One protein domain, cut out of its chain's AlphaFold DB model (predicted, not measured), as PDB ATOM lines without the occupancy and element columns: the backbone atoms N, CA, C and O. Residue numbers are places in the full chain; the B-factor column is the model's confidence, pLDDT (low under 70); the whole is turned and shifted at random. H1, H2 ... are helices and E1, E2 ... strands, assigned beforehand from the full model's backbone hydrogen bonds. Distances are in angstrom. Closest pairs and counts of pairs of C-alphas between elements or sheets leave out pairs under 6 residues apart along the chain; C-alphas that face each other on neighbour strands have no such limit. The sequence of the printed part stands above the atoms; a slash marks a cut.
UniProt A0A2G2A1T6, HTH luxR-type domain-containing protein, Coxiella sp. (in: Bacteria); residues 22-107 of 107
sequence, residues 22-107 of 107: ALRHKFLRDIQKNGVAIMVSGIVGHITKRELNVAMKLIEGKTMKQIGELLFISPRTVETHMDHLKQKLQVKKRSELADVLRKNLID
ATOM      1  N   ALA A  22     300.354 265.685 358.659       49.16
ATOM      2  CA  ALA A  22     300.188 264.283 359.048       49.16
ATOM      3  C   ALA A  22     298.729 263.794 358.968       49.16
ATOM      4  O   ALA A  22     298.474 262.667 358.532       49.16
ATOM      5  N   LEU A  23     297.765 264.644 359.342       48.06
ATOM      6  CA  LEU A  23     296.339 264.305 359.291       48.06
ATOM      7  C   LEU A  23     295.869 264.174 357.843       48.06
ATOM      8  O   LEU A  23     295.172 263.215 357.535       48.06
ATOM      9  N   ARG A  24     296.354 265.028 356.930       49.66
ATOM     10  CA  ARG A  24     296.083 264.918 355.484       49.66
ATOM     11  C   ARG A  24     296.531 263.574 354.907       49.66
ATOM     12  O   ARG A  24     295.798 262.938 354.156       49.66
ATOM     13  N   HIS A  25     297.733 263.127 355.257       49.22
ATOM     14  CA  HIS A  25     298.310 261.913 354.684       49.22
ATOM     15  C   HIS A  25     297.670 260.632 355.250       49.22
ATOM     16  O   HIS A  25     297.488 259.651 354.525       49.22
ATOM     17  N   LYS A  26     297.284 260.653 356.533       53.94
ATOM     18  CA  LYS A  26     296.478 259.593 357.155       53.94
ATOM     19  C   LYS A  26     295.061 259.559 356.573       53.94
ATOM     20  O   LYS A  26     294.585 258.491 356.213       53.94
ATOM     21  N   PHE A  27     294.440 260.723 356.392       55.81
ATOM     22  CA  PHE A  27     293.097 260.880 355.833       55.81
ATOM     23  C   PHE A  27     292.982 260.340 354.404       55.81
ATOM     24  O   PHE A  27     292.092 259.544 354.117       55.81
ATOM     25  N   LEU A  28     293.925 260.694 353.524       56.19
ATOM     26  CA  LEU A  28     293.954 260.184 352.150       56.19
ATOM     27  C   LEU A  28     294.134 258.658 352.105       56.19
ATOM     28  O   LEU A  28     293.489 257.988 351.300       56.19
ATOM     29  N   ARG A  29     294.954 258.094 353.006       56.97
ATOM     30  CA  ARG A  29     295.108 256.637 353.148       56.97
ATOM     31  C   ARG A  29     293.845 255.955 353.672       56.97
ATOM     32  O   ARG A  29     293.501 254.883 353.179       56.97
ATOM     33  N   ASP A  30     293.169 256.545 354.652       55.69
ATOM     34  CA  ASP A  30     291.968 255.964 355.256       55.69
ATOM     35  C   ASP A  30     290.769 256.004 354.301       55.69
ATOM     36  O   ASP A  30     290.017 255.030 354.241       55.69
ATOM     37  N   ILE A  31     290.633 257.057 353.485       57.50
ATOM     38  CA  ILE A  31     289.666 257.080 352.376       57.50
ATOM     39  C   ILE A  31     289.995 255.960 351.382       57.50
ATOM     40  O   ILE A  31     289.128 255.145 351.093       57.50
ATOM     41  N   GLN A  32     291.252 255.846 350.934       55.56
ATOM     42  CA  GLN A  32     291.659 254.795 349.988       55.56
ATOM     43  C   GLN A  32     291.436 253.371 350.513       55.56
ATOM     44  O   GLN A  32     291.109 252.479 349.732       55.56
ATOM     45  N   LYS A  33     291.625 253.131 351.817       53.38
ATOM     46  CA  LYS A  33     291.469 251.792 352.400       53.38
ATOM     47  C   LYS A  33     290.033 251.468 352.817       53.38
ATOM     48  O   LYS A  33     289.603 250.333 352.619       53.38
ATOM     49  N   ASN A  34     289.289 252.404 353.414       54.56
ATOM     50  CA  ASN A  34     288.085 252.072 354.192       54.56
ATOM     51  C   ASN A  34     286.917 253.079 354.114       54.56
ATOM     52  O   ASN A  34     285.866 252.814 354.711       54.56
ATOM     53  N   GLY A  35     287.055 254.202 353.403       61.22
ATOM     54  CA  GLY A  35     286.070 255.291 353.392       61.22
ATOM     55  C   GLY A  35     285.556 255.671 352.004       61.22
ATOM     56  O   GLY A  35     286.146 255.329 350.988       61.22
ATOM     57  N   VAL A  36     284.443 256.397 351.976       62.16
ATOM     58  CA  VAL A  36     283.890 257.065 350.794       62.16
ATOM     59  C   VAL A  36     283.867 258.563 351.093       62.16
ATOM     60  O   VAL A  36     283.414 258.982 352.161       62.16
ATOM     61  N   ALA A  37     284.410 259.366 350.181       63.97
ATOM     62  CA  ALA A  37     284.305 260.816 350.255       63.97
ATOM     63  C   ALA A  37     282.982 261.240 349.612       63.97
ATOM     64  O   ALA A  37     282.719 260.875 348.469       63.97
ATOM     65  N   ILE A  38     282.161 261.993 350.344       64.50
ATOM     66  CA  ILE A  38     280.967 262.635 349.788       64.50
ATOM     67  C   ILE A  38     281.160 264.145 349.861       64.50
ATOM     68  O   ILE A  38     281.584 264.674 350.891       64.50
ATOM     69  N   MET A  39     280.846 264.829 348.762       54.25
ATOM     70  CA  MET A  39     280.669 266.277 348.747       54.25
ATOM     71  C   MET A  39     279.214 266.593 349.085       54.25
ATOM     72  O   MET A  39     278.316 266.096 348.422       54.25
ATOM     73  N   VAL A  40     278.985 267.395 350.122       56.97
ATOM     74  CA  VAL A  40     277.660 267.888 350.512       56.97
ATOM     75  C   VAL A  40     277.724 269.401 350.608       56.97
ATOM     76  O   VAL A  40     278.283 269.918 351.567       56.97
ATOM     77  N   SER A  41     277.128 270.132 349.662       56.12
ATOM     78  CA  SER A  41     276.977 271.596 349.764       56.12
ATOM     79  C   SER A  41     278.288 272.342 350.105       56.12
ATOM     80  O   SER A  41     278.284 273.287 350.890       56.12
ATOM     81  N   GLY A  42     279.421 271.875 349.563       53.72
ATOM     82  CA  GLY A  42     280.773 272.390 349.839       53.72
ATOM     83  C   GLY A  42     281.511 271.760 351.026       53.72
ATOM     84  O   GLY A  42     282.697 272.011 351.215       53.72
ATOM     85  N   ILE A  43     280.856 270.895 351.800       52.88
ATOM     86  CA  ILE A  43     281.454 270.123 352.892       52.88
ATOM     87  C   ILE A  43     281.929 268.776 352.341       52.88
ATOM     88  O   ILE A  43     281.126 267.944 351.919       52.88
ATOM     89  N   VAL A  44     283.241 268.532 352.374       53.53
ATOM     90  CA  VAL A  44     283.815 267.209 352.085       53.53
ATOM     91  C   VAL A  44     283.778 266.372 353.365       53.53
ATOM     92  O   VAL A  44     284.614 266.529 354.256       53.53
ATOM     93  N   GLY A  45     282.793 265.479 353.463       63.00
ATOM     94  CA  GLY A  45     282.650 264.541 354.573       63.00
ATOM     95  C   GLY A  45     283.270 263.182 354.245       63.00
ATOM     96  O   GLY A  45     282.992 262.600 353.198       63.00
ATOM     97  N   HIS A  46     284.086 262.640 355.155       70.56
ATOM     98  CA  HIS A  46     284.538 261.250 355.062       70.56
ATOM     99  C   HIS A  46     283.549 260.341 355.793       70.56
ATOM    100  O   HIS A  46     283.424 260.387 357.019       70.56
ATOM    101  N   ILE A  47     282.859 259.477 355.062       79.94
ATOM    102  CA  ILE A  47     281.998 258.464 355.670       79.94
ATOM    103  C   ILE A  47     282.574 257.077 355.444       79.94
ATOM    104  O   ILE A  47     283.130 256.747 354.402       79.94
ATOM    105  N   THR A  48     282.492 256.248 356.469       80.50
ATOM    106  CA  THR A  48     282.912 254.852 356.418       80.50
ATOM    107  C   THR A  48     281.904 254.036 355.617       80.50
ATOM    108  O   THR A  48     280.733 254.398 355.506       80.50
ATOM    109  N   LYS A  49     282.319 252.863 355.129       77.00
ATOM    110  CA  LYS A  49     281.410 251.912 354.462       77.00
ATOM    111  C   LYS A  49     280.172 251.573 355.306       77.00
ATOM    112  O   LYS A  49     279.088 251.384 354.765       77.00
ATOM    113  N   ARG A  50     280.304 251.506 356.638       80.12
ATOM    114  CA  ARG A  50     279.163 251.227 357.527       80.12
ATOM    115  C   ARG A  50     278.222 252.406 357.683       80.12
ATOM    116  O   ARG A  50     277.015 252.203 357.617       80.12
ATOM    117  N   GLU A  51     278.755 253.614 357.806       85.25
ATOM    118  CA  GLU A  51     277.938 254.828 357.783       85.25
ATOM    119  C   GLU A  51     277.208 254.973 356.443       85.25
ATOM    120  O   GLU A  51     276.018 255.267 356.443       85.25
ATOM    121  N   LEU A  52     277.864 254.665 355.319       85.44
ATOM    122  CA  LEU A  52     277.220 254.654 354.005       85.44
ATOM    123  C   LEU A  52     276.065 253.644 353.939       85.44
ATOM    124  O   LEU A  52     274.971 253.998 353.510       85.44
ATOM    125  N   ASN A  53     276.256 252.409 354.412       86.44
ATOM    126  CA  ASN A  53     275.179 251.413 354.418       86.44
ATOM    127  C   ASN A  53     273.971 251.875 355.249       86.44
ATOM    128  O   ASN A  53     272.829 251.693 354.830       86.44
ATOM    129  N   VAL A  54     274.213 252.501 356.405       90.06
ATOM    130  CA  VAL A  54     273.150 253.095 357.232       90.06
ATOM    131  C   VAL A  54     272.471 254.257 356.501       90.06
ATOM    132  O   VAL A  54     271.242 254.330 356.483       90.06
ATOM    133  N   ALA A  55     273.246 255.135 355.861       89.00
ATOM    134  CA  ALA A  55     272.752 256.272 355.090       89.00
ATOM    135  C   ALA A  55     271.851 255.837 353.920       89.00
ATOM    136  O   ALA A  55     270.760 256.381 353.758       89.00
ATOM    137  N   MET A  56     272.245 254.802 353.170       89.50
ATOM    138  CA  MET A  56     271.444 254.238 352.075       89.50
ATOM    139  C   MET A  56     270.098 253.697 352.573       89.50
ATOM    140  O   MET A  56     269.046 253.986 352.005       89.50
ATOM    141  N   LYS A  57     270.086 252.968 353.693       93.00
ATOM    142  CA  LYS A  57     268.825 252.468 354.264       93.00
ATOM    143  C   LYS A  57     267.960 253.576 354.862       93.00
ATOM    144  O   LYS A  57     266.734 253.475 354.831       93.00
ATOM    145  N   LEU A  58     268.566 254.658 355.350       92.25
ATOM    146  CA  LEU A  58     267.827 255.843 355.780       92.25
ATOM    147  C   LEU A  58     267.075 256.499 354.615       92.25
ATOM    148  O   LEU A  58     265.891 256.802 354.764       92.25
ATOM    149  N   ILE A  59     267.737 256.732 353.477       91.81
ATOM    150  CA  ILE A  59     267.107 257.403 352.326       91.81
ATOM    151  C   ILE A  59     266.015 256.541 351.677       91.81
ATOM    152  O   ILE A  59     265.007 257.100 351.243       91.81
ATOM    153  N   GLU A  60     266.146 255.207 351.751       90.94
ATOM    154  CA  GLU A  60     265.098 254.210 351.443       90.94
ATOM    155  C   GLU A  60     263.885 254.263 352.404       90.94
ATOM    156  O   GLU A  60     262.924 253.512 352.238       90.94
ATOM    157  N   GLY A  61     263.911 255.112 353.437       92.50
ATOM    158  CA  GLY A  61     262.797 255.302 354.370       92.50
ATOM    159  C   GLY A  61     262.730 254.283 355.510       92.50
ATOM    160  O   GLY A  61     261.720 254.225 356.212       92.50
ATOM    161  N   LYS A  62     263.784 253.489 355.739       94.81
ATOM    162  CA  LYS A  62     263.803 252.490 356.818       94.81
ATOM    163  C   LYS A  62     263.904 253.143 358.205       94.81
ATOM    164  O   LYS A  62     264.521 254.198 358.396       94.81
ATOM    165  N   THR A  63     263.294 252.503 359.202       94.44
ATOM    166  CA  THR A  63     263.408 252.885 360.622       94.44
ATOM    167  C   THR A  63     264.702 252.345 361.241       94.44
ATOM    168  O   THR A  63     265.273 251.389 360.728       94.44
ATOM    169  N   MET A  64     265.160 252.894 362.376       90.00
ATOM    170  CA  MET A  64     266.389 252.414 363.045       90.00
ATOM    171  C   MET A  64     266.340 250.917 363.369       90.00
ATOM    172  O   MET A  64     267.342 250.220 363.229       90.00
ATOM    173  N   LYS A  65     265.155 250.414 363.744       93.25
ATOM    174  CA  LYS A  65     264.928 248.990 363.996       93.25
ATOM    175  C   LYS A  65     265.137 248.155 362.730       93.25
ATOM    176  O   LYS A  65     265.940 247.231 362.744       93.25
ATOM    177  N   GLN A  66     264.491 248.543 361.629       95.94
ATOM    178  CA  GLN A  66     264.629 247.859 360.338       95.94
ATOM    179  C   GLN A  66     266.065 247.915 359.805       95.94
ATOM    180  O   GLN A  66     266.557 246.941 359.251       95.94
ATOM    181  N   ILE A  67     266.753 249.049 359.970       93.25
ATOM    182  CA  ILE A  67     268.157 249.193 359.568       93.25
ATOM    183  C   ILE A  67     269.041 248.243 360.382       93.25
ATOM    184  O   ILE A  67     269.907 247.588 359.809       93.25
ATOM    185  N   GLY A  68     268.812 248.145 361.695       89.44
ATOM    186  CA  GLY A  68     269.543 247.226 362.564       89.44
ATOM    187  C   GLY A  68     269.360 245.769 362.145       89.44
ATOM    188  O   GLY A  68     270.342 245.052 361.976       89.44
ATOM    189  N   GLU A  69     268.118 245.368 361.871       91.19
ATOM    190  CA  GLU A  69     267.787 244.032 361.359       91.19
ATOM    191  C   GLU A  69     268.487 243.744 360.019       91.19
ATOM    192  O   GLU A  69     269.170 242.732 359.885       91.19
ATOM    193  N   LEU A  70     268.397 244.661 359.048       91.56
ATOM    194  CA  LEU A  70     268.999 244.507 357.715       91.56
ATOM    195  C   LEU A  70     270.534 244.475 357.730       91.56
ATOM    196  O   LEU A  70     271.149 243.887 356.842       91.56
ATOM    197  N   LEU A  71     271.156 245.155 358.694       86.44
ATOM    198  CA  LEU A  71     272.611 245.256 358.816       86.44
ATOM    199  C   LEU A  71     273.193 244.328 359.890       86.44
ATOM    200  O   LEU A  71     274.403 244.372 360.109       86.44
ATOM    201  N   PHE A  72     272.363 243.492 360.525       87.88
ATOM    202  CA  PHE A  72     272.738 242.585 361.614       87.88
ATOM    203  C   PHE A  72     273.437 243.298 362.790       87.88
ATOM    204  O   PHE A  72     274.430 242.814 363.332       87.88
ATOM    205  N   ILE A  73     272.924 244.469 363.184       86.56
ATOM    206  CA  ILE A  73     273.418 245.271 364.316       86.56
ATOM    207  C   ILE A  73     272.260 245.775 365.183       86.56
ATOM    208  O   ILE A  73     271.111 245.834 364.754       86.56
ATOM    209  N   SER A  74     272.551 246.175 366.423       85.44
ATOM    210  CA  SER A  74     271.504 246.702 367.302       85.44
ATOM    211  C   SER A  74     270.971 248.058 366.799       85.44
ATOM    212  O   SER A  74     271.750 248.851 366.260       85.44
ATOM    213  N   PRO A  75     269.687 248.397 367.035       87.75
ATOM    214  CA  PRO A  75     269.154 249.726 366.720       87.75
ATOM    215  C   PRO A  75     269.954 250.857 367.383       87.75
ATOM    216  O   PRO A  75     270.151 251.912 366.789       87.75
ATOM    217  N   ARG A  76     270.499 250.605 368.580       81.19
ATOM    218  CA  ARG A  76     271.376 251.541 369.291       81.19
ATOM    219  C   ARG A  76     272.687 251.793 368.544       81.19
ATOM    220  O   ARG A  76     273.159 252.921 368.486       81.19
ATOM    221  N   THR A  77     273.257 250.760 367.928       84.94
ATOM    222  CA  THR A  77     274.443 250.892 367.071       84.94
ATOM    223  C   THR A  77     274.128 251.720 365.822       84.94
ATOM    224  O   THR A  77     274.950 252.529 365.398       84.94
ATOM    225  N   VAL A  78     272.921 251.582 365.258       90.31
ATOM    226  CA  VAL A  78     272.458 252.428 364.143       90.31
ATOM    227  C   VAL A  78     272.376 253.900 364.560       90.31
ATOM    228  O   VAL A  78     272.833 254.759 363.807       90.31
ATOM    229  N   GLU A  79     271.857 254.201 365.755       88.31
ATOM    230  CA  GLU A  79     271.834 255.569 366.299       88.31
ATOM    231  C   GLU A  79     273.242 256.164 366.386       88.31
ATOM    232  O   GLU A  79     273.460 257.277 365.916       88.31
ATOM    233  N   THR A  80     274.220 255.402 366.881       88.75
ATOM    234  CA  THR A  80     275.619 255.852 366.933       88.75
ATOM    235  C   THR A  80     276.167 256.183 365.544       88.75
ATOM    236  O   THR A  80     276.786 257.228 365.353       88.75
ATOM    237  N   HIS A  81     275.902 255.341 364.540       86.94
ATOM    238  CA  HIS A  81     276.286 255.648 363.158       86.94
ATOM    239  C   HIS A  81     275.588 256.907 362.622       86.94
ATOM    240  O   HIS A  81     276.213 257.689 361.906       86.94
ATOM    241  N   MET A  82     274.322 257.139 362.982       89.69
ATOM    242  CA  MET A  82     273.608 258.372 362.635       89.69
ATOM    243  C   MET A  82     274.192 259.603 363.313       89.69
ATOM    244  O   MET A  82     274.272 260.653 362.684       89.69
ATOM    245  N   ASP A  83     274.598 259.502 364.573       88.38
ATOM    246  CA  ASP A  83     275.228 260.605 365.293       88.38
ATOM    247  C   ASP A  83     276.562 260.990 364.654       88.38
ATOM    248  O   ASP A  83     276.803 262.173 364.408       88.38
ATOM    249  N   HIS A  84     277.374 260.004 364.269       86.38
ATOM    250  CA  HIS A  84     278.611 260.259 363.534       86.38
ATOM    251  C   HIS A  84     278.348 260.863 362.149       86.38
ATOM    252  O   HIS A  84     279.015 261.823 361.770       86.38
ATOM    253  N   LEU A  85     277.349 260.366 361.408       87.00
ATOM    254  CA  LEU A  85     276.926 260.949 360.129       87.00
ATOM    255  C   LEU A  85     276.501 262.411 360.283       87.00
ATOM    256  O   LEU A  85     276.948 263.264 359.522       87.00
ATOM    257  N   LYS A  86     275.674 262.706 361.291       86.94
ATOM    258  CA  LYS A  86     275.224 264.065 361.606       86.94
ATOM    259  C   LYS A  86     276.398 264.993 361.903       86.94
ATOM    260  O   LYS A  86     276.463 266.081 361.344       86.94
ATOM    261  N   GLN A  87     277.352 264.549 362.722       85.38
ATOM    262  CA  GLN A  87     278.559 265.320 363.030       85.38
ATOM    263  C   GLN A  87     279.421 265.566 361.788       85.38
ATOM    264  O   GLN A  87     279.844 266.691 361.542       85.38
ATOM    265  N   LYS A  88     279.648 264.526 360.979       80.81
ATOM    266  CA  LYS A  88     280.478 264.594 359.768       80.81
ATOM    267  C   LYS A  88     279.880 265.475 358.678       80.81
ATOM    268  O   LYS A  88     280.627 266.137 357.968       80.81
ATOM    269  N   LEU A  89     278.555 265.476 358.556       83.19
ATOM    270  CA  LEU A  89     277.819 266.284 357.582       83.19
ATOM    271  C   LEU A  89     277.302 267.604 358.173       83.19
ATOM    272  O   LEU A  89     276.608 268.342 357.485       83.19
ATOM    273  N   GLN A  90     277.644 267.901 359.431       84.19
ATOM    274  CA  GLN A  90     277.255 269.111 360.167       84.19
ATOM    275  C   GLN A  90     275.739 269.380 360.218       84.19
ATOM    276  O   GLN A  90     275.299 270.523 360.320       84.19
ATOM    277  N   VAL A  91     274.929 268.322 360.211       86.81
ATOM    278  CA  VAL A  91     273.463 268.400 360.291       86.81
ATOM    279  C   VAL A  91     272.978 268.044 361.690       86.81
ATOM    280  O   VAL A  91     273.581 267.232 362.392       86.81
ATOM    281  N   LYS A  92     271.860 268.631 362.120       87.38
ATOM    282  CA  LYS A  92     271.336 268.415 363.484       87.38
ATOM    283  C   LYS A  92     270.163 267.448 363.503       87.38
ATOM    284  O   LYS A  92     269.982 266.712 364.475       87.38
ATOM    285  N   LYS A  93     269.353 267.445 362.441       89.31
ATOM    286  CA  LYS A  93     268.106 266.674 362.378       89.31
ATOM    287  C   LYS A  93     268.239 265.464 361.460       89.31
ATOM    288  O   LYS A  93     268.942 265.489 360.458       89.31
ATOM    289  N   ARG A  94     267.494 264.400 361.772       87.06
ATOM    290  CA  ARG A  94     267.406 263.206 360.913       87.06
ATOM    291  C   ARG A  94     266.798 263.524 359.545       87.06
ATOM    292  O   ARG A  94     267.244 262.959 358.555       87.06
ATOM    293  N   SER A  95     265.774 264.378 359.498       88.69
ATOM    294  CA  SER A  95     265.148 264.799 358.237       88.69
ATOM    295  C   SER A  95     266.152 265.531 357.354       88.69
ATOM    296  O   SER A  95     266.365 265.135 356.221       88.69
ATOM    297  N   GLU A  96     266.861 266.497 357.937       88.56
ATOM    298  CA  GLU A  96     267.938 267.244 357.288       88.56
ATOM    299  C   GLU A  96     269.051 266.317 356.777       88.56
ATOM    300  O   GLU A  96     269.464 266.431 355.628       88.56
ATOM    301  N   LEU A  97     269.474 265.337 357.587       87.81
ATOM    302  CA  LEU A  97     270.419 264.302 357.163       87.81
ATOM    303  C   LEU A  97     269.900 263.516 355.949       87.81
ATOM    304  O   LEU A  97     270.642 263.305 354.997       87.81
ATOM    305  N   ALA A  98     268.640 263.079 355.967       89.12
ATOM    306  CA  ALA A  98     268.053 262.332 354.857       89.12
ATOM    307  C   ALA A  98     267.948 263.182 353.579       89.12
ATOM    308  O   ALA A  98     268.227 262.678 352.494       89.12
ATOM    309  N   ASP A  99     267.585 264.458 353.703       88.19
ATOM    310  CA  ASP A  99     267.469 265.383 352.573       88.19
ATOM    311  C   ASP A  99     268.836 265.667 351.945       88.19
ATOM    312  O   ASP A  99     268.984 265.615 350.725       88.19
ATOM    313  N   VAL A 100     269.851 265.894 352.783       84.75
ATOM    314  CA  VAL A 100     271.249 266.015 352.365       84.75
ATOM    315  C   VAL A 100     271.704 264.763 351.624       84.75
ATOM    316  O   VAL A 100     272.258 264.863 350.535       84.75
ATOM    317  N   LEU A 101     271.464 263.579 352.184       84.94
ATOM    318  CA  LEU A 101     271.914 262.331 351.575       84.94
ATOM    319  C   LEU A 101     271.239 262.083 350.223       84.94
ATOM    320  O   LEU A 101     271.924 261.706 349.279       84.94
ATOM    321  N   ARG A 102     269.931 262.342 350.088       85.56
ATOM    322  CA  ARG A 102     269.220 262.177 348.807       85.56
ATOM    323  C   ARG A 102     269.799 263.051 347.701       85.56
ATOM    324  O   ARG A 102     270.050 262.536 346.622       85.56
ATOM    325  N   LYS A 103     270.068 264.324 348.000       82.00
ATOM    326  CA  LYS A 103     270.627 265.290 347.039       82.00
ATOM    327  C   LYS A 103     272.035 264.945 346.534       82.00
ATOM    328  O   LYS A 103     272.462 265.538 345.560       82.00
ATOM    329  N   ASN A 104     272.780 264.079 347.227       72.94
ATOM    330  CA  ASN A 104     274.191 263.803 346.911       72.94
ATOM    331  C   ASN A 104     274.482 262.323 346.588       72.94
ATOM    332  O   ASN A 104     275.616 261.993 346.255       72.94
ATOM    333  N   LEU A 105     273.506 261.417 346.749       69.12
ATOM    334  CA  LEU A 105     273.652 259.976 346.473       69.12
ATOM    335  C   LEU A 105     272.727 259.462 345.362       69.12
ATOM    336  O   LEU A 105     272.929 258.338 344.908       69.12
ATOM    337  N   ILE A 106     271.687 260.217 344.992       62.56
ATOM    338  CA  ILE A 106     270.683 259.806 343.994       62.56
ATOM    339  C   ILE A 106     270.767 260.663 342.709       62.56
ATOM    340  O   ILE A 106     270.127 260.311 341.723       62.56
ATOM    341  N   ASP A 107     271.594 261.713 342.693       45.94
ATOM    342  CA  ASP A 107     271.931 262.510 341.499       45.94
ATOM    343  C   ASP A 107     273.320 262.146 340.947       45.94
ATOM    344  O   ASP A 107     274.252 261.962 341.767       45.94
TER     345      ASP A 107
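AT A GLANCE: This is residues 22 to 107 of the 107 residues of the protein "HTH luxR-type domain-containing protein" of Coxiella sp. (in: Bacteria) (UniProt A0A2G2A1T6). A two-stranded hairpin, E1 and E2, stands between a cluster of four crossed helices, H2 to H5, and a lone helix, H1, at the other end of the longest axis. In the cluster H2 and H4 cross, H3 packs on both at the end away from the hairpin, and H5 packs across H2. The 86 printed residues have five named helices and two named strands, in the order H1 E1 E2 H2 H3 H4 H5; the sheet, E1 - E2, is antiparallel and the class is mostly helix. The whole is compact, with a radius of gyration of the C-alphas of 12.9 A and spans of 38 by 26 by 22 A.

IN THESE COORDINATES: E1 is residues 35 to 40, 15.4 A long, and E2 residues 43 to 48, 15.7 A. H1, residues 22 to 34, begins at C-alpha 22 (300.188, 264.283, 359.048) and is 17.9 A long. H2 is residues 49 to 59, H3 residues 64 to 71, and H4 residues 75 to 88, 19.9 A. H5, residues 94 to 105, ends at C-alpha 105 (273.652, 259.976, 346.473).

HOW THE PARTS SIT: In the hairpin, N 36 and O 47 are 2.8 A apart, within hydrogen-bond range. H1 touches no helix; its closest C-alphas to E2, of Asn 34 and Thr 48, are 6.3 A apart. Gly 45 of E2 and Lys 88 of H4 have C-alphas 5.6 A apart. H2 touches H4 about perpendicular, 83 degrees, closest at the C-alphas of Glu 51 and His 81, 5.7 A. H5, with residues 98 to 102 alone, touches H2 about perpendicular, 74 degrees, closest at the C-alphas of Ile 59 and Ala 98, 5.6 A. H3 touches H4, closest at the C-alphas of Gly 68 and Pro 75, 4.9 A; it is apart from H5. In the five helices every O i to N i+4 pair is within hydrogen-bond range.

THE WHOLE: The C-alphas farthest apart, of Ala 22 and Gln 66, are 39.2 A apart. The printed part has no cut, and its six links are tight. pLDDT is under 70 in residues 22 to 45 and 105 to 107.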